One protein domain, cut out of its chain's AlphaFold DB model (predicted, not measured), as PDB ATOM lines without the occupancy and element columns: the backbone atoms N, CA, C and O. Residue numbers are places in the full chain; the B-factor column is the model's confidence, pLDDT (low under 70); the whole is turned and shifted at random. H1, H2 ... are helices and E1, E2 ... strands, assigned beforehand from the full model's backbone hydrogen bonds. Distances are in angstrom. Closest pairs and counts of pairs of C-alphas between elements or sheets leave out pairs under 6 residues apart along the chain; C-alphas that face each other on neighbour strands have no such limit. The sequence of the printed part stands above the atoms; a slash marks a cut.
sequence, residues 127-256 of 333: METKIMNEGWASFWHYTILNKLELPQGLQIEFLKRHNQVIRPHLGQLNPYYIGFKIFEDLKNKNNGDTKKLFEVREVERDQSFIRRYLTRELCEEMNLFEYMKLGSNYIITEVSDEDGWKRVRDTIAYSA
ATOM      1  N   MET A 127     226.664 241.248 378.605       90.88
ATOM      2  CA  MET A 127     227.246 240.047 378.007       90.88
ATOM      3  C   MET A 127     227.481 238.951 379.046       90.88
ATOM      4  O   MET A 127     227.126 237.805 378.796       90.88
ATOM      5  N   GLU A 128     228.025 239.303 380.213       91.81
ATOM      6  CA  GLU A 128     228.320 238.377 381.320       91.81
ATOM      7  C   GLU A 128     227.070 237.776 381.985       91.81
ATOM      8  O   GLU A 128     227.159 236.755 382.666       91.81
ATOM      9  N   THR A 129     225.911 238.419 381.824       94.31
ATOM     10  CA  THR A 129     224.652 238.046 382.493       94.31
ATOM     11  C   THR A 129     223.506 237.815 381.514       94.31
ATOM     12  O   THR A 129     222.344 237.878 381.903       94.31
ATOM     13  N   LYS A 130     223.795 237.583 380.230       95.00
ATOM     14  CA  LYS A 130     222.785 237.492 379.172       95.00
ATOM     15  C   LYS A 130     221.712 236.443 379.473       95.00
ATOM     16  O   LYS A 130     220.529 236.768 379.452       95.00
ATOM     17  N   ILE A 131     222.093 235.200 379.755       95.81
ATOM     18  CA  ILE A 131     221.163 234.091 380.026       95.81
ATOM     19  C   ILE A 131     220.328 234.393 381.267       95.81
ATOM     20  O   ILE A 131     219.104 234.246 381.242       95.81
ATOM     21  N   MET A 132     220.970 234.868 382.332       95.94
ATOM     22  CA  MET A 132     220.285 235.232 383.563       95.94
ATOM     23  C   MET A 132     219.322 236.408 383.343       95.94
ATOM     24  O   MET A 132     218.177 236.351 383.776       95.94
ATOM     25  N   ASN A 133     219.735 237.455 382.633       95.81
ATOM     26  CA  ASN A 133     218.926 238.642 382.373       95.81
ATOM     27  C   ASN A 133     217.700 238.324 381.501       95.81
ATOM     28  O   ASN A 133     216.578 238.693 381.854       95.81
ATOM     29  N   GLU A 134     217.886 237.592 380.398       96.25
ATOM     30  CA  GLU A 134     216.778 237.190 379.522       96.25
ATOM     31  C   GLU A 134     215.822 236.201 380.218       96.25
ATOM     32  O   GLU A 134     214.595 236.298 380.089       96.25
ATOM     33  N   GLY A 135     216.366 235.275 381.014       96.56
ATOM     34  CA  GLY A 135     215.589 234.363 381.848       96.56
ATOM     35  C   GLY A 135     214.779 235.075 382.926       96.56
ATOM     36  O   GLY A 135     213.595 234.789 383.099       96.56
ATOM     37  N   TRP A 136     215.388 236.045 383.609       97.00
ATOM     38  CA  TRP A 136     214.752 236.870 384.636       97.00
ATOM     39  C   TRP A 136     213.562 237.646 384.071       97.00
ATOM     40  O   TRP A 136     212.466 237.604 384.635       97.00
ATOM     41  N   ALA A 137     213.756 238.308 382.926       96.56
ATOM     42  CA  ALA A 137     212.688 239.020 382.233       96.56
ATOM     43  C   ALA A 137     211.545 238.068 381.843       96.56
ATOM     44  O   ALA A 137     210.382 238.339 382.143       96.56
ATOM     45  N   SER A 138     211.875 236.916 381.249       96.88
ATOM     46  CA  SER A 138     210.890 235.892 380.862       96.88
ATOM     47  C   SER A 138     210.084 235.388 382.051       96.88
ATOM     48  O   SER A 138     208.858 235.290 381.979       96.88
ATOM     49  N   PHE A 139     210.768 235.107 383.159       96.94
ATOM     50  CA  PHE A 139     210.180 234.580 384.380       96.94
ATOM     51  C   PHE A 139     209.209 235.571 385.026       96.94
ATOM     52  O   PHE A 139     208.092 235.194 385.401       96.94
ATOM     53  N   TRP A 140     209.592 236.846 385.131       96.25
ATOM     54  CA  TRP A 140     208.721 237.868 385.709       96.25
ATOM     55  C   TRP A 140     207.567 238.233 384.793       96.25
ATOM     56  O   TRP A 140     206.446 238.335 385.281       96.25
ATOM     57  N   HIS A 141     207.789 238.351 383.481       95.00
ATOM     58  CA  HIS A 141     206.695 238.553 382.532       95.00
ATOM     59  C   HIS A 141     205.664 237.423 382.636       95.00
ATOM     60  O   HIS A 141     204.470 237.694 382.758       95.00
ATOM     61  N   TYR A 142     206.121 236.168 382.688       95.50
ATOM     62  CA  TYR A 142     205.249 235.010 382.873       95.50
ATOM     63  C   TYR A 142     204.518 235.017 384.217       95.50
ATOM     64  O   TYR A 142     203.307 234.803 384.275       95.50
ATOM     65  N   THR A 143     205.231 235.307 385.303       94.12
ATOM     66  CA  THR A 143     204.653 235.322 386.650       94.12
ATOM     67  C   THR A 143     203.635 236.446 386.827       94.12
ATOM     68  O   THR A 143     202.595 236.230 387.442       94.12
ATOM     69  N   ILE A 144     203.919 237.644 386.315       94.44
ATOM     70  CA  ILE A 144     203.039 238.810 386.445       94.44
ATOM     71  C   ILE A 144     201.777 238.603 385.612       94.44
ATOM     72  O   ILE A 144     200.680 238.737 386.143       94.44
ATOM     73  N   LEU A 145     201.907 238.218 384.339       94.12
ATOM     74  CA  LEU A 145     200.749 238.084 383.449       94.12
ATOM     75  C   LEU A 145     199.798 236.964 383.889       94.12
ATOM     76  O   LEU A 145     198.586 237.141 383.803       94.12
ATOM     77  N   ASN A 146     200.315 235.872 384.458       92.00
ATOM     78  CA  ASN A 146     199.471 234.830 385.051       92.00
ATOM     79  C   ASN A 146     198.784 235.257 386.360       92.00
ATOM     80  O   ASN A 146     197.791 234.648 386.744       92.00
ATOM     81  N   LYS A 147     199.283 236.292 387.047       92.81
ATOM     82  CA  LYS A 147     198.664 236.840 388.267       92.81
ATOM     83  C   LYS A 147     197.624 237.926 387.998       92.81
ATOM     84  O   LYS A 147     196.851 238.233 388.894       92.81
ATOM     85  N   LEU A 148     197.610 238.521 386.806       92.44
ATOM     86  CA  LEU A 148     196.711 239.631 386.467       92.44
ATOM     87  C   LEU A 148     195.264 239.200 386.161       92.44
ATOM     88  O   LEU A 148     194.481 240.047 385.745       92.44
ATOM     89  N   GLU A 149     194.913 237.917 386.341       90.56
ATOM     90  CA  GLU A 149     193.562 237.364 386.105       90.56
ATOM     91  C   GLU A 149     192.944 237.841 384.773       90.56
ATOM     92  O   GLU A 149     191.792 238.264 384.691       90.56
ATOM     93  N   LEU A 150     193.752 237.819 383.708       92.44
ATOM     94  CA  LEU A 150     193.359 238.339 382.400       92.44
ATOM     95  C   LEU A 150     192.191 237.538 381.792       92.44
ATOM     96  O   LEU A 150     192.117 236.320 381.976       92.44
ATOM     97  N   PRO A 151     191.332 238.176 380.970       96.12
ATOM     98  CA  PRO A 151     190.358 237.465 380.150       96.12
ATOM     99  C   PRO A 151     191.011 236.340 379.336       96.12
ATOM    100  O   PRO A 151     192.085 236.527 378.759       96.12
ATOM    101  N   GLN A 152     190.330 235.197 379.223       93.75
ATOM    102  CA  GLN A 152     190.880 233.972 378.622       93.75
ATOM    103  C   GLN A 152     191.497 234.188 377.227       93.75
ATOM    104  O   GLN A 152     192.559 233.644 376.931       93.75
ATOM    105  N   GLY A 153     190.870 235.008 376.376       94.75
ATOM    106  CA  GLY A 153     191.402 235.317 375.043       94.75
ATOM    107  C   GLY A 153     192.781 235.987 375.086       94.75
ATOM    108  O   GLY A 153     193.685 235.581 374.356       94.75
ATOM    109  N   LEU A 154     192.968 236.948 375.996       95.06
ATOM    110  CA  LEU A 154     194.248 237.633 376.196       95.06
ATOM    111  C   LEU A 154     195.283 236.715 376.852       95.06
ATOM    112  O   LEU A 154     196.460 236.774 376.502       95.06
ATOM    113  N   GLN A 155     194.854 235.830 377.756       93.75
ATOM    114  CA  GLN A 155     195.743 234.844 378.368       93.75
ATOM    115  C   GLN A 155     196.319 233.877 377.321       93.75
ATOM    116  O   GLN A 155     197.523 233.623 377.312       93.75
ATOM    117  N   ILE A 156     195.488 233.379 376.398       94.12
ATOM    118  CA  ILE A 156     195.938 232.499 375.307       94.12
ATOM    119  C   ILE A 156     196.892 233.241 374.365       94.12
ATOM    120  O   ILE A 156     197.924 232.688 373.973       94.12
ATOM    121  N   GLU A 157     196.583 234.492 374.009       94.75
ATOM    122  CA  GLU A 157     197.468 235.304 373.170       94.75
ATOM    123  C   GLU A 157     198.835 235.507 373.833       94.75
ATOM    124  O   GLU A 157     199.872 235.283 373.201       94.75
ATOM    125  N   PHE A 158     198.841 235.856 375.121       94.75
ATOM    126  CA  PHE A 158     200.060 235.978 375.906       94.75
ATOM    127  C   PHE A 158     200.874 234.677 375.889       94.75
ATOM    128  O   PHE A 158     202.050 234.702 375.520       94.75
ATOM    129  N   LEU A 159     200.263 233.538 376.229       94.12
ATOM    130  CA  LEU A 159     200.959 232.250 376.271       94.12
ATOM    131  C   LEU A 159     201.557 231.889 374.908       94.12
ATOM    132  O   LEU A 159     202.686 231.400 374.834       94.12
ATOM    133  N   LYS A 160     200.845 232.177 373.813       95.88
ATOM    134  CA  LYS A 160     201.368 231.984 372.458       95.88
ATOM    135  C   LYS A 160     202.617 232.836 372.212       95.88
ATOM    136  O   LYS A 160     203.608 232.315 371.704       95.88
ATOM    137  N   ARG A 161     202.592 234.125 372.570       94.62
ATOM    138  CA  ARG A 161     203.734 235.043 372.399       94.62
ATOM    139  C   ARG A 161     204.920 234.652 373.276       94.62
ATOM    140  O   ARG A 161     206.041 234.612 372.780       94.62
ATOM    141  N   HIS A 162     204.678 234.311 374.538       95.38
ATOM    142  CA  HIS A 162     205.719 233.869 375.462       95.38
ATOM    143  C   HIS A 162     206.450 232.635 374.926       95.38
ATOM    144  O   HIS A 162     207.668 232.663 374.771       95.38
ATOM    145  N   ASN A 163     205.705 231.600 374.524       94.69
ATOM    146  CA  ASN A 163     206.284 230.380 373.955       94.69
ATOM    147  C   ASN A 163     207.063 230.635 372.657       94.69
ATOM    148  O   ASN A 163     208.068 229.979 372.408       94.69
ATOM    149  N   GLN A 164     206.653 231.607 371.835       94.31
ATOM    150  CA  GLN A 164     207.423 231.997 370.647       94.31
ATOM    151  C   GLN A 164     208.787 232.606 370.992       94.31
ATOM    152  O   GLN A 164     209.732 232.408 370.232       94.31
ATOM    153  N   VAL A 165     208.893 233.322 372.115       94.31
ATOM    154  CA  VAL A 165     210.146 233.930 372.586       94.31
ATOM    155  C   VAL A 165     211.061 232.879 373.211       94.31
ATOM    156  O   VAL A 165     212.251 232.844 372.904       94.31
ATOM    157  N   ILE A 166     210.514 231.995 374.050       94.81
ATOM    158  CA  ILE A 166     211.311 231.009 374.793       94.81
ATOM    159  C   ILE A 166     211.568 229.707 374.026       94.81
ATOM    160  O   ILE A 166     212.267 228.842 374.533       94.81
ATOM    161  N   ARG A 167     211.020 229.505 372.822       92.88
ATOM    162  CA  ARG A 167     211.216 228.234 372.102       92.88
ATOM    163  C   ARG A 167     212.707 227.947 371.834       92.88
ATOM    164  O   ARG A 167     213.430 228.857 371.414       92.88
ATOM    165  N   PRO A 168     213.182 226.705 372.004       88.62
ATOM    166  CA  PRO A 168     214.505 226.306 371.534       88.62
ATOM    167  C   PRO A 168     214.639 226.464 370.012       88.62
ATOM    168  O   PRO A 168     213.667 226.293 369.272       88.62
ATOM    169  N   HIS A 169     215.846 226.779 369.541       85.56
ATOM    170  CA  HIS A 169     216.164 226.842 368.115       85.56
ATOM    171  C   HIS A 169     217.078 225.674 367.747       85.56
ATOM    172  O   HIS A 169     217.924 225.255 368.533       85.56
ATOM    173  N   LEU A 170     216.908 225.131 366.543       80.00
ATOM    174  CA  LEU A 170     217.706 223.989 366.116       80.00
ATOM    175  C   LEU A 170     219.189 224.382 366.037       80.00
ATOM    176  O   LEU A 170     219.548 225.336 365.351       80.00
ATOM    177  N   GLY A 171     220.035 223.646 366.759       80.25
ATOM    178  CA  GLY A 171     221.479 223.873 366.805       80.25
ATOM    179  C   GLY A 171     221.934 225.053 367.670       80.25
ATOM    180  O   GLY A 171     223.134 225.309 367.716       80.25
ATOM    181  N   GLN A 172     221.025 225.757 368.357       84.81
ATOM    182  CA  GLN A 172     221.366 226.898 369.210       84.81
ATOM    183  C   GLN A 172     220.614 226.872 370.539       84.81
ATOM    184  O   GLN A 172     219.414 226.601 370.608       84.81
ATOM    185  N   LEU A 173     221.316 227.246 371.602       90.00
ATOM    186  CA  LEU A 173     220.704 227.468 372.903       90.00
ATOM    187  C   LEU A 173     219.912 228.774 372.879       90.00
ATOM    188  O   LEU A 173     220.406 229.799 372.411       90.00
ATOM    189  N   ASN A 174     218.691 228.744 373.409       94.38
ATOM    190  CA  ASN A 174     217.912 229.954 373.628       94.38
ATOM    191  C   ASN A 174     218.159 230.468 375.064       94.38
ATOM    192  O   ASN A 174     217.714 229.810 376.009       94.38
ATOM    193  N   PRO A 175     218.810 231.636 375.252       94.19
ATOM    194  CA  PRO A 175     219.065 232.206 376.578       94.19
ATOM    195  C   PRO A 175     217.788 232.411 377.399       94.19
ATOM    196  O   PRO A 175     217.778 232.132 378.597       94.19
ATOM    197  N   TYR A 176     216.698 232.827 376.742       96.69
ATOM    198  CA  TYR A 176     215.396 233.020 377.376       96.69
ATOM    199  C   TYR A 176     214.864 231.708 377.955       96.69
ATOM    200  O   TYR A 176     214.345 231.703 379.065       96.69
ATOM    201  N   TYR A 177     215.025 230.598 377.230       96.31
ATOM    202  CA  TYR A 177     214.547 229.282 377.651       96.31
ATOM    203  C   TYR A 177     215.305 228.755 378.868       96.31
ATOM    204  O   TYR A 177     214.696 228.430 379.884       96.31
ATOM    205  N   ILE A 178     216.637 228.714 378.768       96.06
ATOM    206  CA  ILE A 178     217.503 228.155 379.811       96.06
ATOM    207  C   ILE A 178     217.360 228.970 381.091       96.06
ATOM    208  O   ILE A 178     217.103 228.415 382.156       96.06
ATOM    209  N   GLY A 179     217.476 230.297 380.985       97.19
ATOM    210  CA  GLY A 179     217.350 231.169 382.143       97.19
ATOM    211  C   GLY A 179     215.962 231.077 382.782       97.19
ATOM    212  O   GLY A 179     215.864 230.982 384.003       97.19
ATOM    213  N   PHE A 180     214.892 231.039 381.975       97.50
ATOM    214  CA  PHE A 180     213.525 230.863 382.471       97.50
ATOM    215  C   PHE A 180     213.373 229.559 383.260       97.50
ATOM    216  O   PHE A 180     212.865 229.589 384.380       97.50
ATOM    217  N   LYS A 181     213.856 228.438 382.710       97.50
ATOM    218  CA  LYS A 181     213.761 227.123 383.350       97.50
ATOM    219  C   LYS A 181     214.547 227.031 384.650       97.50
ATOM    220  O   LYS A 181     214.029 226.511 385.634       97.50
ATOM    221  N   ILE A 182     215.742 227.615 384.698       97.69
ATOM    222  CA  ILE A 182     216.528 227.671 385.934       97.69
ATOM    223  C   ILE A 182     215.813 228.513 387.007       97.69
ATOM    224  O   ILE A 182     215.745 228.100 388.163       97.69
ATOM    225  N   PHE A 183     215.240 229.672 386.660       97.81
ATOM    226  CA  PHE A 183     214.487 230.482 387.632       97.81
ATOM    227  C   PHE A 183     213.174 229.828 388.083       97.81
ATOM    228  O   PHE A 183     212.796 229.964 389.250       97.81
ATOM    229  N   GLU A 184     212.489 229.116 387.187       96.25
ATOM    230  CA  GLU A 184     211.307 228.310 387.509       96.25
ATOM    231  C   GLU A 184     211.653 227.214 388.530       96.25
ATOM    232  O   GLU A 184     211.011 227.134 389.581       96.25
ATOM    233  N   ASP A 185     212.719 226.448 388.287       96.94
ATOM    234  CA  ASP A 185     213.222 225.421 389.207       96.94
ATOM    235  C   ASP A 185     213.646 226.009 390.562       96.94
ATOM    236  O   ASP A 185     213.230 225.517 391.615       96.94
ATOM    237  N   LEU A 186     214.387 227.122 390.557       96.19
ATOM    238  CA  LEU A 186     214.774 227.832 391.776       96.19
ATOM    239  C   LEU A 186     213.563 228.250 392.611       96.19
ATOM    240  O   LEU A 186     213.571 228.085 393.831       96.19
ATOM    241  N   LYS A 187     212.510 228.775 391.983       95.81
ATOM    242  CA  LYS A 187     211.286 229.138 392.703       95.81
ATOM    243  C   LYS A 187     210.593 227.907 393.281       95.81
ATOM    244  O   LYS A 187     210.153 227.950 394.430       95.81
ATOM    245  N   ASN A 188     210.498 226.829 392.507       94.31
ATOM    246  CA  ASN A 188     209.820 225.604 392.922       94.31
ATOM    247  C   ASN A 188     210.535 224.936 394.107       94.31
ATOM    248  O   ASN A 188     209.887 224.593 395.092       94.31
ATOM    249  N   LYS A 189     211.871 224.848 394.070       93.50
ATOM    250  CA  LYS A 189     212.695 224.288 395.159       93.50
ATOM    251  C   LYS A 189     212.651 225.101 396.455       93.50
ATOM    252  O   LYS A 189     212.887 224.549 397.523       93.50
ATOM    253  N   ASN A 190     212.336 226.394 396.375       93.12
ATOM    254  CA  ASN A 190     212.226 227.286 397.533       93.12
ATOM    255  C   ASN A 190     210.766 227.559 397.936       93.12
ATOM    256  O   ASN A 190     210.466 228.609 398.499       93.12
ATOM    257  N   ASN A 191     209.837 226.641 397.639       90.81
ATOM    258  CA  ASN A 191     208.417 226.733 398.008       90.81
ATOM    259  C   ASN A 191     207.743 228.052 397.575       90.81
ATOM    260  O   ASN A 191     206.852 228.564 398.253       90.81
ATOM    261  N   GLY A 192     208.172 228.626 396.448       86.69
ATOM    262  CA  GLY A 192     207.643 229.891 395.944       86.69
ATOM    263  C   GLY A 192     208.281 231.155 396.531       86.69
ATOM    264  O   GLY A 192     207.873 232.246 396.122       86.69
ATOM    265  N   ASP A 193     209.258 231.049 397.441       87.88
ATOM    266  CA  ASP A 193     209.954 232.210 398.006       87.88
ATOM    267  C   ASP A 193     210.814 232.912 396.945       87.88
ATOM    268  O   ASP A 193     211.707 232.330 396.326       87.88
ATOM    269  N   THR A 194     210.547 234.200 396.738       92.25
ATOM    270  CA  THR A 194     211.255 235.033 395.766       92.25
ATOM    271  C   THR A 194     212.563 235.593 396.310       92.25
ATOM    272  O   THR A 194     213.382 236.050 395.514       92.25
ATOM    273  N   LYS A 195     212.816 235.541 397.625       94.56
ATOM    274  CA  LYS A 195     214.061 236.063 398.217       94.56
ATOM    275  C   LYS A 195     215.300 235.426 397.598       94.56
ATOM    276  O   LYS A 195     216.223 236.141 397.220       94.56
ATOM    277  N   LYS A 196     215.280 234.101 397.409       93.69
ATOM    278  CA  LYS A 196     216.404 233.385 396.796       93.69
ATOM    279  C   LYS A 196     216.649 233.819 395.350       93.69
ATOM    280  O   LYS A 196     217.794 233.921 394.928       93.69
ATOM    281  N   LEU A 197     215.588 234.121 394.603       95.69
ATOM    282  CA  LEU A 197     215.691 234.587 393.218       95.69
ATOM    283  C   LEU A 197     216.403 235.946 393.144       95.69
ATOM    284  O   LEU A 197     217.262 236.134 392.287       95.69
ATOM    285  N   PHE A 198     216.079 236.873 394.050       96.38
ATOM    286  CA  PHE A 198     216.752 238.174 394.123       96.38
ATOM    287  C   PHE A 198     218.221 238.055 394.543       96.38
ATOM    288  O   PHE A 198     219.055 238.717 393.935       96.38
ATOM    289  N   GLU A 199     218.539 237.181 395.503       95.75
ATOM    290  CA  GLU A 199     219.922 236.894 395.916       95.75
ATOM    291  C   GLU A 199     220.760 236.365 394.740       95.75
ATOM    292  O   GLU A 199     221.834 236.887 394.447       95.75
ATOM    293  N   VAL A 200     220.241 235.367 394.017       95.50
ATOM    294  CA  VAL A 200     220.895 234.802 392.823       95.50
ATOM    295  C   VAL A 200     221.132 235.887 391.773       95.50
ATOM    296  O   VAL A 200     222.238 236.013 391.258       95.50
ATOM    297  N   ARG A 201     220.120 236.719 391.499       94.88
ATOM    298  CA  ARG A 201     220.212 237.819 390.529       94.88
ATOM    299  C   ARG A 201     221.215 238.907 390.933       94.88
ATOM    300  O   ARG A 201     221.689 239.631 390.063       94.88
ATOM    301  N   GLU A 202     221.499 239.069 392.222       93.81
ATOM    302  CA  GLU A 202     222.445 240.069 392.731       93.81
ATOM    303  C   GLU A 202     223.904 239.597 392.663       93.81
ATOM    304  O   GLU A 202     224.790 240.403 392.386       93.81
ATOM    305  N   VAL A 203     224.158 238.305 392.897       92.94
ATOM    306  CA  VAL A 203     225.521 237.782 393.113       92.94
ATOM    307  C   VAL A 203     226.088 237.042 391.899       92.94
ATOM    308  O   VAL A 203     227.307 236.975 391.727       92.94
ATOM    309  N   GLU A 204     225.238 236.445 391.067       94.50
ATOM    310  CA  GLU A 204     225.683 235.503 390.040       94.50
ATOM    311  C   GLU A 204     225.967 236.171 388.687       94.50
ATOM    312  O   GLU A 204     225.396 237.198 388.323       94.50
ATOM    313  N   ARG A 205     226.838 235.530 387.903       93.62
ATOM    314  CA  ARG A 205     227.010 235.762 386.460       93.62
ATOM    315  C   ARG A 205     226.609 234.501 385.707       93.62
ATOM    316  O   ARG A 205     226.512 233.446 386.329       93.62
ATOM    317  N   ASP A 206     226.412 234.555 384.391       95.38
ATOM    318  CA  ASP A 206     225.897 233.405 383.630       95.38
ATOM    319  C   ASP A 206     226.711 232.126 383.869       95.38
ATOM    320  O   ASP A 206     226.142 231.057 384.087       95.38
ATOM    321  N   GLN A 207     228.041 232.235 383.906       93.19
ATOM    322  CA  GLN A 207     228.917 231.090 384.144       93.19
ATOM    323  C   GLN A 207     228.662 230.431 385.512       93.19
ATOM    324  O   GLN A 207     228.558 229.205 385.597       93.19
ATOM    325  N   SER A 208     228.560 231.218 386.589       94.81
ATOM    326  CA  SER A 208     228.323 230.691 387.938       94.81
ATOM    327  C   SER A 208     226.869 230.258 388.132       94.81
ATOM    328  O   SER A 208     226.624 229.217 388.741       94.81
ATOM    329  N   PHE A 209     225.927 230.985 387.529       96.81
ATOM    330  CA  PHE A 209     224.502 230.672 387.487       96.81
ATOM    331  C   PHE A 209     224.250 229.298 386.851       96.81
ATOM    332  O   PHE A 209     223.625 228.437 387.468       96.81
ATOM    333  N   ILE A 210     224.817 229.041 385.669       96.81
ATOM    334  CA  ILE A 210     224.708 227.742 384.995       96.81
ATOM    335  C   ILE A 210     225.387 226.650 385.825       96.81
ATOM    336  O   ILE A 210     224.774 225.624 386.107       96.81
ATOM    337  N   ARG A 211     226.627 226.865 386.283       95.38
ATOM    338  CA  ARG A 211     227.364 225.850 387.059       95.38
ATOM    339  C   ARG A 211     226.638 225.408 388.328       95.38
ATOM    340  O   ARG A 211     226.720 224.235 388.690       95.38
ATOM    341  N   ARG A 212     225.977 226.342 389.016       95.88
ATOM    342  CA  ARG A 212     225.307 226.092 390.299       95.88
ATOM    343  C   ARG A 212     223.883 225.576 390.142       95.88
ATOM    344  O   ARG A 212     223.485 224.721 390.929       95.88
ATOM    345  N   TYR A 213     223.128 226.088 389.169       97.06
ATOM    346  CA  TYR A 213     221.674 225.900 389.127       97.06
ATOM    347  C   TYR A 213     221.155 225.152 387.896       97.06
ATOM    348  O   TYR A 213     220.009 224.715 387.916       97.06
ATOM    349  N   LEU A 214     221.967 224.933 386.853       96.94
ATOM    350  CA  LEU A 214     221.598 223.999 385.789       96.94
ATOM    351  C   LEU A 214     221.841 222.567 386.288       96.94
ATOM    352  O   LEU A 214     222.961 222.056 386.260       96.94
ATOM    353  N   THR A 215     220.782 221.975 386.834       96.38
ATOM    354  CA  THR A 215     220.777 220.640 387.445       96.38
ATOM    355  C   THR A 215     220.602 219.529 386.414       96.38
ATOM    356  O   THR A 215     220.204 219.790 385.278       96.38
ATOM    357  N   ARG A 216     220.873 218.279 386.811       95.94
ATOM    358  CA  ARG A 216     220.653 217.104 385.955       95.94
ATOM    359  C   ARG A 216     219.204 217.028 385.486       95.94
ATOM    360  O   ARG A 216     218.963 216.879 384.296       95.94
ATOM    361  N   GLU A 217     218.262 217.204 386.408       96.00
ATOM    362  CA  GLU A 217     216.827 217.110 386.130       96.00
ATOM    363  C   GLU A 217     216.404 218.133 385.065       96.00
ATOM    364  O   GLU A 217     215.646 217.816 384.153       96.00
ATOM    365  N   LEU A 218     216.959 219.347 385.134       96.75
ATOM    366  CA  LEU A 218     216.744 220.388 384.131       96.75
ATOM    367  C   LEU A 218     217.373 220.043 382.777       96.75
ATOM    368  O   LEU A 218     216.770 220.299 381.735       96.75
ATOM    369  N   CYS A 219     218.585 219.489 382.773       96.00
ATOM    370  CA  CYS A 219     219.256 219.057 381.550       96.00
ATOM    371  C   CYS A 219     218.465 217.952 380.826       96.00
ATOM    372  O   CYS A 219     218.306 218.017 379.605       96.00
ATOM    373  N   GLU A 220     217.926 216.990 381.580       94.69
ATOM    374  CA  GLU A 220     217.040 215.930 381.087       94.69
ATOM    375  C   GLU A 220     215.714 216.500 380.560       94.69
ATOM    376  O   GLU A 220     215.344 216.232 379.418       94.69
ATOM    377  N   GLU A 221     215.028 217.347 381.340       94.06
ATOM    378  CA  GLU A 221     213.756 217.978 380.945       94.06
ATOM    379  C   GLU A 221     213.894 218.756 379.627       94.06
ATOM    380  O   GLU A 221     213.050 218.663 378.730       94.06
ATOM    381  N   MET A 222     214.982 219.514 379.493       93.44
ATOM    382  CA  MET A 222     215.261 220.328 378.314       93.44
ATOM    383  C   MET A 222     215.866 219.534 377.148       93.44
ATOM    384  O   MET A 222     216.049 220.108 376.074       93.44
ATOM    385  N   ASN A 223     216.158 218.238 377.327       91.94
ATOM    386  CA  ASN A 223     216.841 217.381 376.353       91.94
ATOM    387  C   ASN A 223     218.151 218.003 375.839       91.94
ATOM    388  O   ASN A 223     218.384 218.082 374.630       91.94
ATOM    389  N   LEU A 224     218.995 218.493 376.750       93.50
ATOM    390  CA  LEU A 224     220.284 219.072 376.379       93.50
ATOM    391  C   LEU A 224     221.282 217.972 375.990       93.50
ATOM    392  O   LEU A 224     221.328 216.900 376.595       93.50
ATOM    393  N   PHE A 225     222.102 218.246 374.983       93.19
ATOM    394  CA  PHE A 225     223.177 217.362 374.543       93.19
ATOM    395  C   PHE A 225     224.288 218.179 373.886       93.19
ATOM    396  O   PHE A 225     224.055 219.276 373.370       93.19
ATOM    397  N   GLU A 226     225.498 217.634 373.905       92.44
ATOM    398  CA  GLU A 226     226.645 218.190 373.202       92.44
ATOM    399  C   GLU A 226     226.818 217.473 371.863       92.44
ATOM    400  O   GLU A 226     226.636 216.258 371.753       92.44
ATOM    401  N   TYR A 227     227.151 218.231 370.823       91.44
ATOM    402  CA  TYR A 227     227.415 217.669 369.511       91.44
ATOM    403  C   TYR A 227     228.589 218.371 368.837       91.44
ATOM    404  O   TYR A 227     228.823 219.564 369.027       91.44
ATOM    405  N   MET A 228     229.281 217.633 367.976       89.00
ATOM    406  CA  MET A 228     230.332 218.150 367.109       89.00
ATOM    407  C   MET A 228     229.994 217.890 365.643       89.00
ATOM    408  O   MET A 228     229.361 216.889 365.293       89.00
ATOM    409  N   LYS A 229     230.429 218.791 364.763       86.75
ATOM    410  CA  LYS A 229     230.310 218.613 363.316       86.75
ATOM    411  C   LYS A 229     231.611 218.034 362.770       86.75
ATOM    412  O   LYS A 229     232.644 218.694 362.816       86.75
ATOM    413  N   LEU A 230     231.549 216.826 362.218       87.88
ATOM    414  CA  LEU A 230     232.670 216.169 361.553       87.88
ATOM    415  C   LEU A 230     232.366 216.072 360.052       87.88
ATOM    416  O   LEU A 230     231.603 215.215 359.603       87.88
ATOM    417  N   GLY A 231     232.926 217.001 359.273       88.19
ATOM    418  CA  GLY A 231     232.621 217.132 357.847       88.19
ATOM    419  C   GLY A 231     231.144 217.469 357.609       88.19
ATOM    420  O   GLY A 231     230.672 218.539 357.996       88.19
ATOM    421  N   SER A 232     230.410 216.559 356.964       89.06
ATOM    422  CA  SER A 232     228.966 216.686 356.714       89.06
ATOM    423  C   SER A 232     228.083 216.110 357.825       89.06
ATOM    424  O   SER A 232     226.872 216.313 357.783       89.06
ATOM    425  N   ASN A 233     228.656 215.393 358.795       89.06
ATOM    426  CA  ASN A 233     227.901 214.652 359.803       89.06
ATOM    427  C   ASN A 233     227.922 215.366 361.158       89.06
ATOM    428  O   ASN A 233     228.884 216.059 361.495       89.06
ATOM    429  N   TYR A 234     226.870 215.154 361.947       89.00
ATOM    430  CA  TYR A 234     226.809 215.558 363.349       89.00
ATOM    431  C   TYR A 234     226.962 214.324 364.233       89.00
ATOM    432  O   TYR A 234     226.287 213.320 364.014       89.00
ATOM    433  N   ILE A 235     227.856 214.408 365.211       91.50
ATOM    434  CA  ILE A 235     228.112 213.352 366.189       91.50
ATOM    435  C   ILE A 235     227.743 213.913 367.556       91.50
ATOM    436  O   ILE A 235     228.244 214.970 367.935       91.50
ATOM    437  N   ILE A 236     226.857 213.224 368.270       91.88
ATOM    438  CA  ILE A 236     226.543 213.537 369.667       91.88
ATOM    439  C   ILE A 236     227.719 213.045 370.510       91.88
ATOM    440  O   ILE A 236     228.056 211.863 370.450       91.88
ATOM    441  N   THR A 237     228.362 213.957 371.234       92.38
ATOM    442  CA  THR A 237     229.509 213.647 372.098       92.38
ATOM    443  C   THR A 237     229.053 213.316 373.510       92.38
ATOM    444  O   THR A 237     229.562 212.372 374.099       92.38
ATOM    445  N   GLU A 238     228.057 214.041 374.019       93.75
ATOM    446  CA  GLU A 238     227.525 213.875 375.372       93.75
ATOM    447  C   GLU A 238     226.010 214.062 375.394       93.75
ATOM    448  O   GLU A 238     225.451 214.855 374.633       93.75
ATOM    449  N   VAL A 239     225.347 213.368 376.314       94.31
ATOM    450  CA  VAL A 239     223.911 213.499 376.588       94.31
ATOM    451  C   VAL A 239     223.686 213.779 378.070       94.31
ATOM    452  O   VAL A 239     224.573 213.589 378.896       94.31
ATOM    453  N   SER A 240     222.493 214.245 378.421       93.25
ATOM    454  CA  SER A 240     222.139 214.582 379.805       93.25
ATOM    455  C   SER A 240     221.782 213.357 380.660       93.25
ATOM    456  O   SER A 240     220.747 213.361 381.308       93.25
ATOM    457  N   ASP A 241     222.601 212.303 380.641       91.50
ATOM    458  CA  ASP A 241     222.456 211.145 381.538       91.50
ATOM    459  C   ASP A 241     223.187 211.365 382.882       91.50
ATOM    460  O   ASP A 241     223.602 212.485 383.185       91.50
ATOM    461  N   GLU A 242     223.336 210.326 383.719       89.69
ATOM    462  CA  GLU A 242     223.913 210.447 385.072       89.69
ATOM    463  C   GLU A 242     225.336 211.030 385.104       89.69
ATOM    464  O   GLU A 242     225.677 211.755 386.050       89.69
ATOM    465  N   ASP A 243     226.134 210.775 384.065       88.50
ATOM    466  CA  ASP A 243     227.534 211.191 383.986       88.50
ATOM    467  C   ASP A 243     227.733 212.367 383.014       88.50
ATOM    468  O   ASP A 243     228.461 213.319 383.329       88.50
ATOM    469  N   GLY A 244     227.049 212.348 381.867       92.81
ATOM    470  CA  GLY A 244     227.212 213.307 380.776       92.81
ATOM    471  C   GLY A 244     226.610 214.688 381.050       92.81
ATOM    472  O   GLY A 244     227.134 215.694 380.558       92.81
ATOM    473  N   TRP A 245     225.594 214.807 381.919       95.62
ATOM    474  CA  TRP A 245     224.962 216.107 382.214       95.62
ATOM    475  C   TRP A 245     225.954 217.152 382.748       95.62
ATOM    476  O   TRP A 245     225.797 218.347 382.488       95.62
ATOM    477  N   LYS A 246     226.991 216.716 383.481       95.62
ATOM    478  CA  LYS A 246     228.036 217.606 384.009       95.62
ATOM    479  C   LYS A 246     228.858 218.205 382.878       95.62
ATOM    480  O   LYS A 246     229.109 219.405 382.904       95.62
ATOM    481  N   ARG A 247     229.227 217.389 381.883       94.88
ATOM    482  CA  ARG A 247     229.940 217.851 380.685       94.88
ATOM    483  C   ARG A 247     229.078 218.828 379.901       94.88
ATOM    484  O   ARG A 247     229.527 219.940 379.660       94.88
ATOM    485  N   VAL A 248     227.813 218.486 379.644       94.88
ATOM    486  CA  VAL A 248     226.855 219.388 378.978       94.88
ATOM    487  C   VAL A 248     226.755 220.730 379.713       94.88
ATOM    488  O   VAL A 248     226.922 221.787 379.104       94.88
ATOM    489  N   ARG A 249     226.544 220.718 381.036       95.69
ATOM    490  CA  ARG A 249     226.486 221.936 381.859       95.69
ATOM    491  C   ARG A 249     227.771 222.750 381.766       95.69
ATOM    492  O   ARG A 249     227.710 223.970 381.611       95.69
ATOM    493  N   ASP A 250     228.916 222.098 381.916       93.31
ATOM    494  CA  ASP A 250     230.209 222.769 381.935       93.31
ATOM    495  C   ASP A 250     230.510 223.384 380.566       93.31
ATOM    496  O   ASP A 250     230.883 224.553 380.519       93.31
ATOM    497  N   THR A 251     230.230 222.680 379.466       92.31
ATOM    498  CA  THR A 251     230.314 223.204 378.094       92.31
ATOM    499  C   THR A 251     229.448 224.457 377.924       92.31
ATOM    500  O   THR A 251     229.931 225.486 377.445       92.31
ATOM    501  N   ILE A 252     228.195 224.435 378.395       92.88
ATOM    502  CA  ILE A 252     227.310 225.612 378.349       92.88
ATOM    503  C   ILE A 252     227.893 226.760 379.182       92.88
ATOM    504  O   ILE A 252     227.978 227.887 378.694       92.88
ATOM    505  N   ALA A 253     228.356 226.488 380.403       92.81
ATOM    506  CA  ALA A 253     228.953 227.498 381.272       92.81
ATOM    507  C   ALA A 253     230.235 228.109 380.680       92.81
ATOM    508  O   ALA A 253     230.432 229.317 380.783       92.81
ATOM    509  N   TYR A 254     231.090 227.305 380.042       88.62
ATOM    510  CA  TYR A 254     232.305 227.761 379.357       88.62
ATOM    511  C   TYR A 254     232.020 228.512 378.053       88.62
ATOM    512  O   TYR A 254     232.872 229.262 377.584       88.62
ATOM    513  N   SER A 255     230.834 228.340 377.471       87.44
ATOM    514  CA  SER A 255     230.391 229.120 376.312       87.44
ATOM    515  C   SER A 255     229.716 230.447 376.689       87.44
ATOM    516  O   SER A 255     229.529 231.306 375.828       87.44
ATOM    517  N   ALA A 256     229.354 230.629 377.962       90.06
ATOM    518  CA  ALA A 256     228.618 231.793 378.434       90.06
ATOM    519  C   ALA A 256     229.525 232.998 378.750       90.06
ATOM    520  O   ALA A 256     230.707 232.858 379.085       90.06
TER     521      ALA A 256
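Overview. This is residues 127 to 256 of the 333 residues of the protein "SpoVR family protein" of Clostridiaceae bacterium (UniProt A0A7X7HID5). Look for a helical body built round H3, which H1 crosses; the helical hairpin of H1 and H2 reaches toward one end of the long axis, and the strand hairpin of E1 and E2 reaches toward the other, its residues 229 to 234 sticking out free. H7 packs on the near part of the strand hairpin, H5 and H6 pack on H7, and H4 folds back on the far part of H3. You have 130 residues with seven named helices and two named strands, in the order H1 H2 H3 H4 H5 H6 E1 E2 H7; the sheet, E1 - E2, is antiparallel and the class is mostly helix. The whole is compact by its radius of gyration of the C-alphas, 15.9 A, yet elongated, spanning 51 by 33 by 29 A.

Arrangement. Begin at the hairpin of E1, residues 225 to 230, and E2, residues 233 to 239: N 228 and O 235 are within hydrogen-bond range at 2.9 A, as are N 226 and O 238 at 2.9 A. H7, residues 244 to 255, has its closest C-alphas to E1 at Glu 226 and Val 248, 5.9 A. H7 touches H5, residues 206 to 213, with its residues 249 to 254 alone, closest at C-alphas 207 and 253, 4.6 A, at a shallow tilt of 23 degrees, opposite ways. H7 also touches H6, residues 216 to 221, about perpendicular at 88 degrees, closest at C-alphas 216 and 245, 5.8 A. The hub is H3, residues 175 to 189, which touches H1, residues 130 to 147, at a steep tilt of 60 degrees, C-alphas 135 and 179 being the closest at 3.7 A. H1 and H2, residues 152 to 166, form a helical hairpin at a shallow tilt of 9 degrees, closest at C-alphas 142 and 162, 7.5 A. H3 and H4, residues 195 to 203, form another at a steep tilt of 44 degrees, closest at C-alphas 186 and 197, 7.0 A. In all seven helices every O i to N i+4 pair is within hydrogen-bond range.

Along the chain. Find C-alpha 130 at (222.785, 237.492, 379.172); from there H1 runs 25.8 A to C-alpha 147. H2 is 21.0 A long and H3 21.2 A. E1 is 16.1 A, E2 17.3 A, and H7 16.7 A, ending at C-alpha 255, (230.391, 229.120, 376.312).

Size, cuts and confidence. The two C-alphas farthest apart are those of Glu 149 and Gly 231, 52.3 A. The printed part has no cut and no long link. Its mean pLDDT is 93.5, and no printed residue is under 70.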